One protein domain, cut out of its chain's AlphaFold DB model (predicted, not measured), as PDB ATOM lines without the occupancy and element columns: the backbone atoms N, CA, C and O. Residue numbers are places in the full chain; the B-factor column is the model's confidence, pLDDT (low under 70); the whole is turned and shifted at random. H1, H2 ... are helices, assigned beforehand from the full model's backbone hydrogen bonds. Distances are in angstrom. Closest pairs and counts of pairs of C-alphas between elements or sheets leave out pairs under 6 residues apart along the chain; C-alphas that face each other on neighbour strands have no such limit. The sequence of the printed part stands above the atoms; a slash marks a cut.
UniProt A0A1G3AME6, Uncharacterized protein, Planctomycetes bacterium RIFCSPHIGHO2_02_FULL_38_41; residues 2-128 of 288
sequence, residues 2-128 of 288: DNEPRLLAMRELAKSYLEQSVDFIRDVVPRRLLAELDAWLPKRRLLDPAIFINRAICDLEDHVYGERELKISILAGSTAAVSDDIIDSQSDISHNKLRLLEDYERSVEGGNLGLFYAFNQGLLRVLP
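What this domain is: This is residues 2 to 128 of the 288 residues of an uncharacterized protein of Planctomycetes bacterium RIFCSPHIGHO2_02_FULL_38_41 (UniProt A0A1G3AME6). Two helices side by side, H4 and H5, make the core; the long H1 crosses them with its last part, and residues 2 to 9 stick out. H2 crosses the start of H5, and H3 packs on H4. The 127 printed residues, all helix in class, have five named helices, H1 to H5, and are compact: radius of gyration of the C-alphas 15.4 A, spans 49 by 32 by 26 A.

How they stand to each other: H1, residues 4 to 28, touches H4, residues 67 to 88, with residues 21 to 25 alone, about perpendicular at 83 degrees; closest C-alphas Ser 21 and Ile 74, 6.2 A. H4 and H5, residues 111 to 126, form a hairpin at 26 degrees, a shallow tilt; closest C-alphas Thr 79 and Phe 116, 5.4 A. H2, residues 31 to 43, touches H5 with residues 33 to 37 alone; closest C-alphas Glu 36 and Gly 111, 5.8 A. H3, residues 49 to 61, forms a hairpin with H4; closest C-alphas Ile 51 and Ser 73, 4.9 A. O i to N i+4 pairs are within hydrogen-bond range throughout H1, H3, H4 and H5, and 5 of 9 in H2.

Where its parts are: H1, 35.6 A long, begins at C-alpha 4 (172.788, 159.113, 233.048); H5 ends at C-alpha 126 (141.496, 157.396, 215.688).

The domain as a whole: The printed part has no cut; the H4 to H5 link is long; pLDDT is under 70 in 33 residues, among them 2 to 20.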
ATOM      1  N   ASP A   2     178.219 162.643 230.679       42.16
ATOM      2  CA  ASP A   2     177.400 161.780 231.529       42.16
ATOM      3  C   ASP A   2     175.966 161.676 230.967       42.16
ATOM      4  O   ASP A   2     175.191 162.632 231.028       42.16
ATOM      5  N   ASN A   3     175.650 160.544 230.330       46.34
ATOM      6  CA  ASN A   3     174.350 160.268 229.703       46.34
ATOM      7  C   ASN A   3     173.278 159.850 230.731       46.34
ATOM      8  O   ASN A   3     172.103 159.707 230.381       46.34
ATOM      9  N   GLU A   4     173.650 159.667 232.001       48.28
ATOM     10  CA  GLU A   4     172.788 159.113 233.048       48.28
ATOM     11  C   GLU A   4     171.535 159.969 233.347       48.28
ATOM     12  O   GLU A   4     170.435 159.404 233.394       48.28
ATOM     13  N   PRO A   5     171.607 161.316 233.418       52.66
ATOM     14  CA  PRO A   5     170.417 162.150 233.608       52.66
ATOM     15  C   PRO A   5     169.435 162.090 232.428       52.66
ATOM     16  O   PRO A   5     168.221 162.146 232.626       52.66
ATOM     17  N   ARG A   6     169.945 161.948 231.195       51.81
ATOM     18  CA  ARG A   6     169.118 161.842 229.978       51.81
ATOM     19  C   ARG A   6     168.408 160.492 229.907       51.81
ATOM     20  O   ARG A   6     167.201 160.451 229.685       51.81
ATOM     21  N   LEU A   7     169.128 159.402 230.172       50.81
ATOM     22  CA  LEU A   7     168.553 158.056 230.241       50.81
ATOM     23  C   LEU A   7     167.485 157.946 231.335       50.81
ATOM     24  O   LEU A   7     166.455 157.308 231.123       50.81
ATOM     25  N   LEU A   8     167.695 158.587 232.488       52.88
ATOM     26  CA  LEU A   8     166.703 158.639 233.562       52.88
ATOM     27  C   LEU A   8     165.437 159.394 233.130       52.88
ATOM     28  O   LEU A   8     164.336 158.886 233.323       52.88
ATOM     29  N   ALA A   9     165.576 160.553 232.481       56.44
ATOM     30  CA  ALA A   9     164.435 161.307 231.961       56.44
ATOM     31  C   ALA A   9     163.648 160.522 230.894       56.44
ATOM     32  O   ALA A   9     162.418 160.517 230.924       56.44
ATOM     33  N   MET A  10     164.334 159.804 229.995       55.09
ATOM     34  CA  MET A  10     163.684 158.922 229.016       55.09
ATOM     35  C   MET A  10     162.940 157.763 229.686       55.09
ATOM     36  O   MET A  10     161.837 157.431 229.262       55.09
ATOM     37  N   ARG A  11     163.507 157.169 230.746       57.28
ATOM     38  CA  ARG A  11     162.867 156.090 231.520       57.28
ATOM     39  C   ARG A  11     161.619 156.565 232.262       57.28
ATOM     40  O   ARG A  11     160.608 155.874 232.225       57.28
ATOM     41  N   GLU A  12     161.669 157.732 232.899       59.84
ATOM     42  CA  GLU A  12     160.511 158.307 233.599       59.84
ATOM     43  C   GLU A  12     159.402 158.712 232.623       59.84
ATOM     44  O   GLU A  12     158.230 158.401 232.835       59.84
ATOM     45  N   LEU A  13     159.771 159.333 231.500       61.12
ATOM     46  CA  LEU A  13     158.832 159.665 230.433       61.12
ATOM     47  C   LEU A  13     158.170 158.405 229.862       61.12
ATOM     48  O   LEU A  13     156.952 158.342 229.712       61.12
ATOM     49  N   ALA A  14     158.971 157.382 229.587       58.56
ATOM     50  CA  ALA A  14     158.478 156.102 229.123       58.56
ATOM     51  C   ALA A  14     157.543 155.416 230.126       58.56
ATOM     52  O   ALA A  14     156.531 154.846 229.726       58.56
ATOM     53  N   LYS A  15     157.846 155.488 231.426       61.34
ATOM     54  CA  LYS A  15     156.984 154.956 232.483       61.34
ATOM     55  C   LYS A  15     155.641 155.689 232.538       61.34
ATOM     56  O   LYS A  15     154.600 155.045 232.613       61.34
ATOM     57  N   SER A  16     155.653 157.018 232.429       64.44
ATOM     58  CA  SER A  16     154.423 157.814 232.342       64.44
ATOM     59  C   SER A  16     153.591 157.441 231.113       64.44
ATOM     60  O   SER A  16     152.367 157.365 231.201       64.44
ATOM     61  N   TYR A  17     154.230 157.206 229.963       64.19
ATOM     62  CA  TYR A  17     153.513 156.752 228.773       64.19
ATOM     63  C   TYR A  17     152.973 155.341 228.934       64.19
ATOM     64  O   TYR A  17     151.846 155.092 228.526       64.19
ATOM     65  N   LEU A  18     153.724 154.436 229.557       62.28
ATOM     66  CA  LEU A  18     153.293 153.070 229.828       62.28
ATOM     67  C   LEU A  18     151.990 153.032 230.638       62.28
ATOM     68  O   LEU A  18     151.050 152.343 230.252       62.28
ATOM     69  N   GLU A  19     151.920 153.794 231.727       67.31
ATOM     70  CA  GLU A  19     150.731 153.852 232.585       67.31
ATOM     71  C   GLU A  19     149.513 154.380 231.806       67.31
ATOM     72  O   GLU A  19     148.462 153.740 231.795       67.31
ATOM     73  N   GLN A  20     149.685 155.465 231.041       67.31
ATOM     74  CA  GLN A  20     148.627 156.008 230.175       67.31
ATOM     75  C   GLN A  20     148.222 155.039 229.053       67.31
ATOM     76  O   GLN A  20     147.054 154.980 228.664       67.31
ATOM     77  N   SER A  21     149.177 154.260 228.541       72.94
ATOM     78  CA  SER A  21     148.953 153.300 227.460       72.94
ATOM     79  C   SER A  21     148.095 152.129 227.909       72.94
ATOM     80  O   SER A  21     147.221 151.705 227.161       72.94
ATOM     81  N   VAL A  22     148.308 151.621 229.126       76.38
ATOM     82  CA  VAL A  22     147.545 150.483 229.659       76.38
ATOM     83  C   VAL A  22     146.074 150.842 229.846       76.38
ATOM     84  O   VAL A  22     145.211 150.080 229.406       76.38
ATOM     85  N   ASP A  23     145.782 151.993 230.449       80.62
ATOM     86  CA  ASP A  23     144.402 152.439 230.664       80.62
ATOM     87  C   ASP A  23     143.690 152.669 229.328       80.62
ATOM     88  O   ASP A  23     142.599 152.143 229.095       80.62
ATOM     89  N   PHE A  24     144.354 153.357 228.396       84.12
ATOM     90  CA  PHE A  24     143.812 153.580 227.060       84.12
ATOM     91  C   PHE A  24     143.552 152.269 226.299       84.12
ATOM     92  O   PHE A  24     142.488 152.093 225.704       84.12
ATOM     93  N   ILE A  25     144.495 151.324 226.330       84.38
ATOM     94  CA  ILE A  25     144.337 150.017 225.684       84.38
ATOM     95  C   ILE A  25     143.143 149.255 226.278       84.38
ATOM     96  O   ILE A  25     142.347 148.686 225.526       84.38
ATOM     97  N   ARG A  26     142.982 149.257 227.607       87.19
ATOM     98  CA  ARG A  26     141.855 148.591 228.279       87.19
ATOM     99  C   ARG A  26     140.498 149.154 227.851       87.19
ATOM    100  O   ARG A  26     139.539 148.388 227.778       87.19
ATOM    101  N   ASP A  27     140.422 150.442 227.523       87.00
ATOM    102  CA  ASP A  27     139.197 151.075 227.021       87.00
ATOM    103  C   ASP A  27     138.879 150.703 225.562       87.00
ATOM    104  O   ASP A  27     137.713 150.660 225.155       87.00
ATOM    105  N   VAL A  28     139.905 150.414 224.757       86.25
ATOM    106  CA  VAL A  28     139.742 149.984 223.361       86.25
ATOM    107  C   VAL A  28     139.389 148.500 223.266       86.25
ATOM    108  O   VAL A  28     138.566 148.106 222.430       86.25
ATOM    109  N   VAL A  29     140.001 147.667 224.110       87.69
ATOM    110  CA  VAL A  29     139.848 146.212 224.062       87.69
ATOM    111  C   VAL A  29     138.470 145.793 224.595       87.69
ATOM    112  O   VAL A  29     138.095 146.133 225.718       87.69
ATOM    113  N   PRO A  30     137.682 145.010 223.831       89.19
ATOM    114  CA  PRO A  30     136.408 144.489 224.309       89.19
ATOM    115  C   PRO A  30     136.564 143.720 225.623       89.19
ATOM    116  O   PRO A  30     137.450 142.879 225.736       89.19
ATOM    117  N   ARG A  31     135.633 143.906 226.571       90.44
ATOM    118  CA  ARG A  31     135.678 143.279 227.913       90.44
ATOM    119  C   ARG A  31     136.010 141.784 227.918       90.44
ATOM    120  O   ARG A  31     136.677 141.307 228.825       90.44
ATOM    121  N   ARG A  32     135.534 141.050 226.910       89.19
ATOM    122  CA  ARG A  32     135.762 139.605 226.767       89.19
ATOM    123  C   ARG A  32     137.223 139.215 226.511       89.19
ATOM    124  O   ARG A  32     137.533 138.059 226.721       89.19
ATOM    125  N   LEU A  33     138.053 140.146 226.031       90.50
ATOM    126  CA  LEU A  33     139.475 139.953 225.721       90.50
ATOM    127  C   LEU A  33     140.401 140.510 226.818       90.50
ATOM    128  O   LEU A  33     141.620 140.522 226.657       90.50
ATOM    129  N   LEU A  34     139.847 141.036 227.920       91.50
ATOM    130  CA  LEU A  34     140.656 141.658 228.972       91.50
ATOM    131  C   LEU A  34     141.534 140.643 229.706       91.50
ATOM    132  O   LEU A  34     142.631 140.995 230.117       91.50
ATOM    133  N   ALA A  35     141.092 139.390 229.839       91.31
ATOM    134  CA  ALA A  35     141.908 138.347 230.456       91.31
ATOM    135  C   ALA A  35     143.140 138.024 229.595       91.31
ATOM    136  O   ALA A  35     144.246 137.866 230.110       91.31
ATOM    137  N   GLU A  36     142.961 137.964 228.276       91.06
ATOM    138  CA  GLU A  36     144.035 137.780 227.306       91.06
ATOM    139  C   GLU A  36     144.987 138.973 227.306       91.06
ATOM    140  O   GLU A  36     146.201 138.782 227.340       91.06
ATOM    141  N   LEU A  37     144.446 140.194 227.335       89.69
ATOM    142  CA  LEU A  37     145.230 141.415 227.468       89.69
ATOM    143  C   LEU A  37     146.074 141.388 228.754       89.69
ATOM    144  O   LEU A  37     147.279 141.614 228.696       89.69
ATOM    145  N   ASP A  38     145.475 141.050 229.894       90.00
ATOM    146  CA  ASP A  38     146.150 140.993 231.196       90.00
ATOM    147  C   ASP A  38     147.248 139.920 231.246       90.00
ATOM    148  O   ASP A  38     148.248 140.084 231.945       90.00
ATOM    149  N   ALA A  39     147.102 138.838 230.478       89.00
ATOM    150  CA  ALA A  39     148.132 137.814 230.323       89.00
ATOM    151  C   ALA A  39     149.238 138.211 229.325       89.00
ATOM    152  O   ALA A  39     150.368 137.717 229.423       89.00
ATOM    153  N   TRP A  40     148.914 139.064 228.350       87.81
ATOM    154  CA  TRP A  40     149.823 139.510 227.297       87.81
ATOM    155  C   TRP A  40     150.693 140.695 227.737       87.81
ATOM    156  O   TRP A  40     151.915 140.633 227.588       87.81
ATOM    157  N   LEU A  41     150.098 141.726 228.353       82.44
ATOM    158  CA  LEU A  41     150.770 142.974 228.746       82.44
ATOM    159  C   LEU A  41     152.057 142.756 229.570       82.44
ATOM    160  O   LEU A  41     153.070 143.349 229.212       82.44
ATOM    161  N   PRO A  42     152.110 141.893 230.610       77.88
ATOM    162  CA  PRO A  42     153.315 141.747 231.433       77.88
ATOM    163  C   PRO A  42     154.505 141.132 230.686       77.88
ATOM    164  O   PRO A  42     155.651 141.310 231.093       77.88
ATOM    165  N   LYS A  43     154.244 140.388 229.602       73.75
ATOM    166  CA  LYS A  43     155.288 139.792 228.751       73.75
ATOM    167  C   LYS A  43     155.912 140.821 227.814       73.75
ATOM    168  O   LYS A  43     156.980 140.578 227.255       73.75
ATOM    169  N   ARG A  44     155.256 141.965 227.647       70.25
ATOM    170  CA  ARG A  44     155.702 143.054 226.796       70.25
ATOM    171  C   ARG A  44     156.287 144.132 227.687       70.25
ATOM    172  O   ARG A  44     155.598 144.765 228.482       70.25
ATOM    173  N   ARG A  45     157.593 144.362 227.547       54.66
ATOM    174  CA  ARG A  45     158.205 145.607 228.016       54.66
ATOM    175  C   ARG A  45     157.677 146.699 227.096       54.66
ATOM    176  O   ARG A  45     158.271 146.959 226.060       54.66
ATOM    177  N   LEU A  46     156.518 147.252 227.432       51.06
ATOM    178  CA  LEU A  46     155.844 148.323 226.702       51.06
ATOM    179  C   LEU A  46     156.629 149.639 226.854       51.06
ATOM    180  O   LEU A  46     156.202 150.602 227.479       51.06
ATOM    181  N   LEU A  47     157.835 149.645 226.309       51.16
ATOM    182  CA  LEU A  47     158.518 150.829 225.829       51.16
ATOM    183  C   LEU A  47     158.272 150.798 224.333       51.16
ATOM    184  O   LEU A  47     159.108 150.285 223.600       51.16
ATOM    185  N   ASP A  48     157.071 151.177 223.904       62.69
ATOM    186  CA  ASP A  48     156.675 150.948 222.521       62.69
ATOM    187  C   ASP A  48     157.603 151.750 221.592       62.69
ATOM    188  O   ASP A  48     157.597 152.990 221.657       62.69
ATOM    189  N   PRO A  49     158.419 151.089 220.743       68.19
ATOM    190  CA  PRO A  49     159.243 151.778 219.760       68.19
ATOM    191  C   PRO A  49     158.409 152.738 218.905       68.19
ATOM    192  O   PRO A  49     158.911 153.790 218.517       68.19
ATOM    193  N   ALA A  50     157.115 152.463 218.697       74.19
ATOM    194  CA  ALA A  50     156.202 153.335 217.963       74.19
ATOM    195  C   ALA A  50     155.948 154.697 218.639       74.19
ATOM    196  O   ALA A  50     155.622 155.664 217.948       74.19
ATOM    197  N   ILE A  51     156.095 154.827 219.965       77.62
ATOM    198  CA  ILE A  51     156.013 156.136 220.648       77.62
ATOM    199  C   ILE A  51     157.230 156.983 220.283       77.62
ATOM    200  O   ILE A  51     157.075 158.120 219.835       77.62
ATOM    201  N   PHE A  52     158.433 156.421 220.421       79.56
ATOM    202  CA  PHE A  52     159.675 157.115 220.076       79.56
ATOM    203  C   PHE A  52     159.743 157.433 218.582       79.56
ATOM    204  O   PHE A  52     160.056 158.560 218.212       79.56
ATOM    205  N   ILE A  53     159.367 156.477 217.732       85.38
ATOM    206  CA  ILE A  53     159.324 156.647 216.279       85.38
ATOM    207  C   ILE A  53     158.329 157.740 215.882       85.38
ATOM    208  O   ILE A  53     158.689 158.647 215.139       85.38
ATOM    209  N   ASN A  54     157.092 157.716 216.386       87.25
ATOM    210  CA  ASN A  54     156.121 158.751 216.020       87.25
ATOM    211  C   ASN A  54     156.526 160.125 216.537       87.25
ATOM    212  O   ASN A  54     156.285 161.118 215.855       87.25
ATOM    213  N   ARG A  55     157.153 160.199 217.715       86.88
ATOM    214  CA  ARG A  55     157.698 161.460 218.214       86.88
ATOM    215  C   ARG A  55     158.832 161.966 217.329       86.88
ATOM    216  O   ARG A  55     158.821 163.138 216.981       86.88
ATOM    217  N   ALA A  56     159.732 161.087 216.895       89.25
ATOM    218  CA  ALA A  56     160.773 161.424 215.933       89.25
ATOM    219  C   ALA A  56     160.186 161.928 214.603       89.25
ATOM    220  O   ALA A  56     160.628 162.952 214.094       89.25
ATOM    221  N   ILE A  57     159.146 161.274 214.073       91.44
ATOM    222  CA  ILE A  57     158.439 161.737 212.867       91.44
ATOM    223  C   ILE A  57     157.818 163.121 213.098       91.44
ATOM    224  O   ILE A  57     157.955 163.998 212.251       91.44
ATOM    225  N   CYS A  58     157.174 163.342 214.247       90.25
ATOM    226  CA  CYS A  58     156.621 164.650 214.594       90.25
ATOM    227  C   CYS A  58     157.714 165.725 214.660       90.25
ATOM    228  O   CYS A  58     157.553 166.797 214.087       90.25
ATOM    229  N   ASP A  59     158.856 165.417 215.279       89.75
ATOM    230  CA  ASP A  59     159.992 166.334 215.386       89.75
ATOM    231  C   ASP A  59     160.633 166.649 214.022       89.75
ATOM    232  O   ASP A  59     161.144 167.759 213.845       89.75
ATOM    233  N   LEU A  60     160.625 165.701 213.072       91.31
ATOM    234  CA  LEU A  60     161.057 165.928 211.686       91.31
ATOM    235  C   LEU A  60     160.092 166.864 210.946       91.31
ATOM    236  O   LEU A  60     160.538 167.781 210.260       91.31
ATOM    237  N   GLU A  61     158.786 166.656 211.111       89.50
ATOM    238  CA  GLU A  61     157.718 167.408 210.434       89.50
ATOM    239  C   GLU A  61     157.384 168.759 211.092       89.50
ATOM    240  O   GLU A  61     156.508 169.469 210.602       89.50
ATOM    241  N   ASP A  62     158.048 169.111 212.201       86.75
ATOM    242  CA  ASP A  62     157.673 170.245 213.065       86.75
ATOM    243  C   ASP A  62     156.197 170.170 213.520       86.75
ATOM    244  O   ASP A  62     155.489 171.166 213.678       86.75
ATOM    245  N   HIS A  63     155.713 168.941 213.708       87.06
ATOM    246  CA  HIS A  63     154.364 168.632 214.162       87.06
ATOM    247  C   HIS A  63     154.348 168.457 215.680       87.06
ATOM    248  O   HIS A  63     155.238 167.848 216.271       87.06
ATOM    249  N   VAL A  64     153.306 168.958 216.339       88.69
ATOM    250  CA  VAL A  64     153.178 168.821 217.795       88.69
ATOM    251  C   VAL A  64     152.716 167.406 218.137       88.69
ATOM    252  O   VAL A  64     151.619 167.000 217.761       88.69
ATOM    253  N   TYR A  65     153.522 166.674 218.908       87.25
ATOM    254  CA  TYR A  65     153.136 165.364 219.436       87.25
ATOM    255  C   TYR A  65     152.078 165.519 220.539       87.25
ATOM    256  O   TYR A  65     152.394 165.912 221.665       87.25
ATOM    257  N   GLY A  66     150.815 165.247 220.205       87.94
ATOM    258  CA  GLY A  66     149.674 165.400 221.104       87.94
ATOM    259  C   GLY A  66     149.023 164.081 221.519       87.94
ATOM    260  O   GLY A  66     149.543 162.984 221.321       87.94
ATOM    261  N   GLU A  67     147.824 164.192 222.094       87.62
ATOM    262  CA  GLU A  67     147.034 163.041 222.548       87.62
ATOM    263  C   GLU A  67     146.665 162.096 221.392       87.62
ATOM    264  O   GLU A  67     146.643 160.877 221.559       87.62
ATOM    265  N   ARG A  68     146.384 162.641 220.203       89.88
ATOM    266  CA  ARG A  68     146.045 161.838 219.022       89.88
ATOM    267  C   ARG A  68     147.238 160.996 218.571       89.88
ATOM    268  O   ARG A  68     147.076 159.801 218.335       89.88
ATOM    269  N   GLU A  69     148.412 161.606 218.463       89.88
ATOM    270  CA  GLU A  69     149.654 160.950 218.050       89.88
ATOM    271  C   GLU A  69     150.058 159.875 219.062       89.88
ATOM    272  O   GLU A  69     150.424 158.774 218.656       89.88
ATOM    273  N   LEU A  70     149.875 160.142 220.360       86.94
ATOM    274  CA  LEU A  70     150.062 159.151 221.418       86.94
ATOM    275  C   LEU A  70     149.132 157.943 221.249       86.94
ATOM    276  O   LEU A  70     149.596 156.804 221.260       86.94
ATOM    277  N   LYS A  71     147.831 158.163 221.021       88.69
ATOM    278  CA  LYS A  71     146.875 157.068 220.775       88.69
ATOM    279  C   LYS A  71     147.254 156.238 219.549       88.69
ATOM    280  O   LYS A  71     147.166 155.012 219.600       88.69
ATOM    281  N   ILE A  72     147.681 156.891 218.467       90.75
ATOM    282  CA  ILE A  72     148.160 156.215 217.253       90.75
ATOM    283  C   ILE A  72     149.399 155.381 217.567       90.75
ATOM    284  O   ILE A  72     149.417 154.211 217.202       90.75
ATOM    285  N   SER A  73     150.394 155.939 218.267       87.50
ATOM    286  CA  SER A  73     151.601 155.205 218.670       87.50
ATOM    287  C   SER A  73     151.259 153.933 219.429       87.50
ATOM    288  O   SER A  73     151.706 152.860 219.046       87.50
ATOM    289  N   ILE A  74     150.419 154.057 220.459       86.12
ATOM    290  CA  ILE A  74     150.045 152.942 221.327       86.12
ATOM    291  C   ILE A  74     149.332 151.850 220.529       86.12
ATOM    292  O   ILE A  74     149.653 150.673 220.664       86.12
ATOM    293  N   LEU A  75     148.360 152.219 219.691       89.88
ATOM    294  CA  LEU A  75     147.577 151.243 218.932       89.88
ATOM    295  C   LEU A  75     148.382 150.606 217.804       89.88
ATOM    296  O   LEU A  75     148.290 149.395 217.615       89.88
ATOM    297  N   ALA A  76     149.166 151.392 217.064       89.75
ATOM    298  CA  ALA A  76     149.988 150.887 215.972       89.75
ATOM    299  C   ALA A  76     151.075 149.942 216.496       89.75
ATOM    300  O   ALA A  76     151.195 148.824 215.995       89.75
ATOM    301  N   GLY A  77     151.805 150.337 217.539       86.88
ATOM    302  CA  GLY A  77     152.850 149.499 218.114       86.88
ATOM    303  C   GLY A  77     152.310 148.288 218.876       86.88
ATOM    304  O   GLY A  77     152.838 147.192 218.711       86.88
ATOM    305  N   SER A  78     151.165 148.399 219.565       87.25
ATOM    306  CA  SER A  78     150.478 147.219 220.126       87.25
ATOM    307  C   SER A  78     150.010 146.249 219.038       87.25
ATOM    308  O   SER A  78     150.111 145.035 219.209       87.25
ATOM    309  N   THR A  79     149.517 146.761 217.904       89.38
ATOM    310  CA  THR A  79     149.116 145.920 216.762       89.38
ATOM    311  C   THR A  79     150.326 145.195 216.172       89.38
ATOM    312  O   THR A  79     150.253 143.986 215.958       89.38
ATOM    313  N   ALA A  80     151.444 145.901 215.969       86.75
ATOM    314  CA  ALA A  80     152.692 145.319 215.480       86.75
ATOM    315  C   ALA A  80     153.237 144.251 216.444       86.75
ATOM    316  O   ALA A  80     153.471 143.121 216.033       86.75
ATOM    317  N   ALA A  81     153.312 144.554 217.742       85.50
ATOM    318  CA  ALA A  81     153.830 143.632 218.749       85.50
ATOM    319  C   ALA A  81     153.000 142.341 218.872       85.50
ATOM    320  O   ALA A  81     153.551 141.261 219.077       85.50
ATOM    321  N   VAL A  82     151.670 142.428 218.758       87.81
ATOM    322  CA  VAL A  82     150.822 141.225 218.725       87.81
ATOM    323  C   VAL A  82     150.988 140.463 217.410       87.81
ATOM    324  O   VAL A  82     150.971 139.233 217.428       87.81
ATOM    325  N   SER A  83     151.144 141.160 216.281       87.12
ATOM    326  CA  SER A  83     151.406 140.522 214.986       87.12
ATOM    327  C   SER A  83     152.703 139.712 215.024       87.12
ATOM    328  O   SER A  83     152.688 138.531 214.673       87.12
ATOM    329  N   ASP A  84     153.782 140.305 215.541       83.12
ATOM    330  CA  ASP A  84     155.075 139.639 215.715       83.12
ATOM    331  C   ASP A  84     154.941 138.380 216.566       83.12
ATOM    332  O   ASP A  84     155.457 137.334 216.193       83.12
ATOM    333  N   ASP A  85     154.170 138.422 217.655       85.25
ATOM    334  CA  ASP A  85     153.935 137.243 218.494       85.25
ATOM    335  C   ASP A  85     153.229 136.107 217.765       85.25
ATOM    336  O   ASP A  85     153.523 134.932 217.997       85.25
ATOM    337  N   ILE A  86     152.252 136.445 216.926       85.44
ATOM    338  CA  ILE A  86     151.507 135.450 216.160       85.44
ATOM    339  C   ILE A  86     152.437 134.795 215.133       85.44
ATOM    340  O   ILE A  86     152.440 133.564 215.030       85.44
ATOM    341  N   ILE A  87     153.258 135.593 214.445       80.69
ATOM    342  CA  ILE A  87     154.240 135.126 213.457       80.69
ATOM    343  C   ILE A  87     155.338 134.290 214.136       80.69
ATOM    344  O   ILE A  87     155.600 133.158 213.732       80.69
ATOM    345  N   ASP A  88     155.926 134.802 215.218       77.75
ATOM    346  CA  ASP A  88     156.992 134.156 215.991       77.75
ATOM    347  C   ASP A  88     156.559 132.826 216.605       77.75
ATOM    348  O   ASP A  88     157.365 131.904 216.730       77.75
ATOM    349  N   SER A  89     155.289 132.716 217.003       77.12
ATOM    350  CA  SER A  89     154.745 131.471 217.547       77.12
ATOM    351  C   SER A  89     154.623 130.352 216.509       77.12
ATOM    352  O   SER A  89     154.252 129.240 216.886       77.12
ATOM    353  N   GLN A  90     154.908 130.636 215.227       67.88
ATOM    354  CA  GLN A  90     154.694 129.731 214.094       67.88
ATOM    355  C   GLN A  90     153.283 129.131 214.106       67.88
ATOM    356  O   GLN A  90     153.076 127.967 213.769       67.88
ATOM    357  N   SER A  91     152.308 129.918 214.564       62.69
ATOM    358  CA  SER A  91     150.924 129.471 214.630       62.69
ATOM    359  C   SER A  91     150.401 129.123 213.233       62.69
ATOM    360  O   SER A  91     150.776 129.754 212.246       62.69
ATOM    361  N   ASP A  92     149.452 128.187 213.146       67.44
ATOM    362  CA  ASP A  92     148.739 127.864 211.895       67.44
ATOM    363  C   ASP A  92     147.827 129.016 211.404       67.44
ATOM    364  O   ASP A  92     146.996 128.847 210.503       67.44
ATOM    365  N   ILE A  93     147.929 130.203 212.013       71.56
ATOM    366  CA  ILE A  93     147.191 131.388 211.600       71.56
ATOM    367  C   ILE A  93     147.749 131.833 210.252       71.56
ATOM    368  O   ILE A  93     148.910 132.205 210.110       71.56
ATOM    369  N   SER A  94     146.886 131.813 209.241       71.00
ATOM    370  CA  SER A  94     147.254 132.301 207.920       71.00
ATOM    371  C   SER A  94     147.621 133.786 207.980       71.00
ATOM    372  O   SER A  94     146.871 134.587 208.531       71.00
ATOM    373  N   HIS A  95     148.750 134.162 207.376       73.12
ATOM    374  CA  HIS A  95     149.254 135.540 207.349       73.12
ATOM    375  C   HIS A  95     148.258 136.543 206.745       73.12
ATOM    376  O   HIS A  95     148.251 137.711 207.118       73.12
ATOM    377  N   ASN A  96     147.341 136.084 205.886       72.19
ATOM    378  CA  ASN A  96     146.257 136.919 205.364       72.19
ATOM    379  C   ASN A  96     145.278 137.405 206.454       72.19
ATOM    380  O   ASN A  96     144.528 138.345 206.214       72.19
ATOM    381  N   LYS A  97     145.285 136.785 207.641       75.31
ATOM    382  CA  LYS A  97     144.524 137.212 208.819       75.31
ATOM    383  C   LYS A  97     145.228 138.307 209.624       75.31
ATOM    384  O   LYS A  97     144.614 138.813 210.559       75.31
ATOM    385  N   LEU A  98     146.476 138.656 209.292       81.38
ATOM    386  CA  LEU A  98     147.309 139.648 209.988       81.38
ATOM    387  C   LEU A  98     147.502 140.927 209.167       81.38
ATOM    388  O   LEU A  98     148.553 141.559 209.191       81.38
ATOM    389  N   ARG A  99     146.479 141.331 208.417       84.81
ATOM    390  CA  ARG A  99     146.518 142.554 207.615       84.81
ATOM    391  C   ARG A  99     146.088 143.767 208.424       84.81
ATOM    392  O   ARG A  99     144.983 143.830 208.967       84.81
ATOM    393  N   LEU A 100     146.957 144.758 208.506       82.12
ATOM    394  CA  LEU A 100     146.671 146.009 209.184       82.12
ATOM    395  C   LEU A 100     145.596 146.798 208.418       82.12
ATOM    396  O   LEU A 100     145.549 146.789 207.188       82.12
ATOM    397  N   LEU A 101     144.745 147.502 209.165       76.81
ATOM    398  CA  LEU A 101     143.692 148.409 208.697       76.81
ATOM    399  C   LEU A 101     142.610 147.774 207.808       76.81
ATOM    400  O   LEU A 101     141.819 148.492 207.193       76.81
ATOM    401  N   GLU A 102     142.489 146.448 207.793       79.19
ATOM    402  CA  GLU A 102     141.330 145.776 207.202       79.19
ATOM    403  C   GLU A 102     140.117 145.781 208.154       79.19
ATOM    404  O   GLU A 102     140.253 145.746 209.383       79.19
ATOM    405  N   ASP A 103     138.911 145.853 207.576       67.75
ATOM    406  CA  ASP A 103     137.672 145.628 208.323       67.75
ATOM    407  C   ASP A 103     137.507 144.135 208.566       67.75
ATOM    408  O   ASP A 103     136.999 143.392 207.729       67.75
ATOM    409  N   TYR A 104     137.917 143.705 209.749       68.38
ATOM    410  CA  TYR A 104     137.567 142.387 210.236       68.38
ATOM    411  C   TYR A 104     136.091 142.399 210.620       68.38
ATOM    412  O   TYR A 104     135.680 143.094 211.559       68.38
ATOM    413  N   GLU A 105     135.277 141.623 209.895       59.34
ATOM    414  CA  GLU A 105     133.978 141.212 210.422       59.34
ATOM    415  C   GLU A 105     134.208 140.675 211.836       59.34
ATOM    416  O   GLU A 105     135.239 140.061 212.097       59.34
ATOM    417  N   ARG A 106     133.282 140.966 212.760       52.44
ATOM    418  CA  ARG A 106     133.383 140.692 214.206       52.44
ATOM    419  C   ARG A 106     133.428 139.188 214.538       52.44
ATOM    420  O   ARG A 106     132.688 138.733 215.416       52.44
ATOM    421  N   SER A 107     134.245 138.398 213.853       52.62
ATOM    422  CA  SER A 107     134.528 137.026 214.209       52.62
ATOM    423  C   SER A 107     135.092 137.025 215.625       52.62
ATOM    424  O   SER A 107     135.860 137.887 216.063       52.62
ATOM    425  N   VAL A 108     134.549 136.110 216.414       57.47
ATOM    426  CA  VAL A 108     134.789 135.980 217.847       57.47
ATOM    427  C   VAL A 108     136.101 135.225 218.035       57.47
ATOM    428  O   VAL A 108     136.119 134.117 218.554       57.47
ATOM    429  N   GLU A 109     137.193 135.786 217.531       71.81
ATOM    430  CA  GLU A 109     138.524 135.212 217.709       71.81
ATOM    431  C   GLU A 109     139.021 135.597 219.117       71.81
ATOM    432  O   GLU A 109     138.929 136.757 219.530       71.81
ATOM    433  N   GLY A 110     139.450 134.598 219.891       78.31
ATOM    434  CA  GLY A 110     140.092 134.776 221.197       78.31
ATOM    435  C   GLY A 110     141.615 134.857 221.068       78.31
ATOM    436  O   GLY A 110     142.167 134.764 219.972       78.31
ATOM    437  N   GLY A 111     142.312 135.004 222.194       86.25
ATOM    438  CA  GLY A 111     143.779 135.020 222.214       86.25
ATOM    439  C   GLY A 111     144.399 136.214 221.475       86.25
ATOM    440  O   GLY A 111     143.771 137.261 221.304       86.25
ATOM    441  N   ASN A 112     145.648 136.048 221.026       88.62
ATOM    442  CA  ASN A 112     146.416 137.116 220.377       88.62
ATOM    443  C   ASN A 112     145.739 137.640 219.101       88.62
ATOM    444  O   ASN A 112     145.748 138.841 218.869       88.62
ATOM    445  N   LEU A 113     145.084 136.788 218.304       88.19
ATOM    446  CA  LEU A 113     144.391 137.248 217.095       88.19
ATOM    447  C   LEU A 113     143.199 138.164 217.426       88.19
ATOM    448  O   LEU A 113     142.983 139.178 216.762       88.19
ATOM    449  N   GLY A 114     142.479 137.870 218.513       89.44
ATOM    450  CA  GLY A 114     141.452 138.763 219.044       89.44
ATOM    451  C   GLY A 114     142.012 140.122 219.477       89.44
ATOM    452  O   GLY A 114     141.407 141.155 219.180       89.44
ATOM    453  N   LEU A 115     143.175 140.138 220.143       90.00
ATOM    454  CA  LEU A 115     143.865 141.376 220.532       90.00
ATOM    455  C   LEU A 115     144.328 142.179 219.311       90.00
ATOM    456  O   LEU A 115     144.079 143.382 219.256       90.00
ATOM    457  N   PHE A 116     144.908 141.520 218.304       91.12
ATOM    458  CA  PHE A 116     145.307 142.143 217.039       91.12
ATOM    459  C   PHE A 116     144.121 142.863 216.380       91.12
ATOM    460  O   PHE A 116     144.212 144.047 216.050       91.12
ATOM    461  N   TYR A 117     142.964 142.200 216.272       90.56
ATOM    462  CA  TYR A 117     141.752 142.826 215.732       90.56
ATOM    463  C   TYR A 117     141.239 143.972 216.599       90.56
ATOM    464  O   TYR A 117     140.811 144.992 216.059       90.56
ATOM    465  N   ALA A 118     141.289 143.843 217.925       89.88
ATOM    466  CA  ALA A 118     140.870 144.906 218.829       89.88
ATOM    467  C   ALA A 118     141.731 146.170 218.666       89.88
ATOM    468  O   ALA A 118     141.179 147.266 218.536       89.88
ATOM    469  N   PHE A 119     143.057 146.026 218.607       91.06
ATOM    470  CA  PHE A 119     143.978 147.148 218.407       91.06
ATOM    471  C   PHE A 119     143.825 147.772 217.025       91.06
ATOM    472  O   PHE A 119     143.682 148.991 216.924       91.06
ATOM    473  N   ASN A 120     143.725 146.953 215.977       90.81
ATOM    474  CA  ASN A 120     143.522 147.442 214.619       90.81
ATOM    475  C   ASN A 120     142.197 148.219 214.472       90.81
ATOM    476  O   ASN A 120     142.141 149.283 213.855       90.81
ATOM    477  N   GLN A 121     141.120 147.740 215.100       88.81
ATOM    478  CA  GLN A 121     139.839 148.452 215.130       88.81
ATOM    479  C   GLN A 121     139.902 149.738 215.961       88.81
ATOM    480  O   GLN A 121     139.266 150.730 215.606       88.81
ATOM    481  N   GLY A 122     140.675 149.752 217.048       89.94
ATOM    482  CA  GLY A 122     140.994 150.977 217.779       89.94
ATOM    483  C   GLY A 122     141.710 151.994 216.898       89.94
ATOM    484  O   GLY A 122     141.323 153.163 216.869       89.94
ATOM    485  N   LEU A 123     142.700 151.538 216.127       90.94
ATOM    486  CA  LEU A 123     143.478 152.370 215.214       90.94
ATOM    487  C   LEU A 123     142.578 153.006 214.145       90.94
ATOM    488  O   LEU A 123     142.622 154.215 213.937       90.94
ATOM    489  N   LEU A 124     141.663 152.237 213.551       90.06
ATOM    490  CA  LEU A 124     140.689 152.760 212.584       90.06
ATOM    491  C   LEU A 124     139.769 153.849 213.156       90.06
ATOM    492  O   LEU A 124     139.324 154.715 212.408       90.06
ATOM    493  N   ARG A 125     139.492 153.842 214.466       90.12
ATOM    494  CA  ARG A 125     138.645 154.861 215.116       90.12
ATOM    495  C   ARG A 125     139.364 156.181 215.375       90.12
ATOM    496  O   ARG A 125     138.690 157.196 215.531       90.12
ATOM    497  N   VAL A 126     140.695 156.177 215.462       91.00
ATOM    498  CA  VAL A 126     141.496 157.396 215.688       91.00
ATOM    499  C   VAL A 126     141.989 158.033 214.384       91.00
ATOM    500  O   VAL A 126     142.451 159.177 214.379       91.00
ATOM    501  N   LEU A 127     141.878 157.308 213.268       91.38
ATOM    502  CA  LEU A 127     142.258 157.774 211.939       91.38
ATOM    503  C   LEU A 127     141.078 158.439 211.204       91.38
ATOM    504  O   LEU A 127     139.918 158.137 211.489       91.38
ATOM    505  N   PRO A 128     141.352 159.340 210.238       90.06
ATOM    506  CA  PRO A 128     140.318 159.892 209.364       90.06
ATOM    507  C   PRO A 128     139.513 158.794 208.656       90.06
ATOM    508  O   PRO A 128     140.065 157.775 208.241       90.06
TER     509      PRO A 128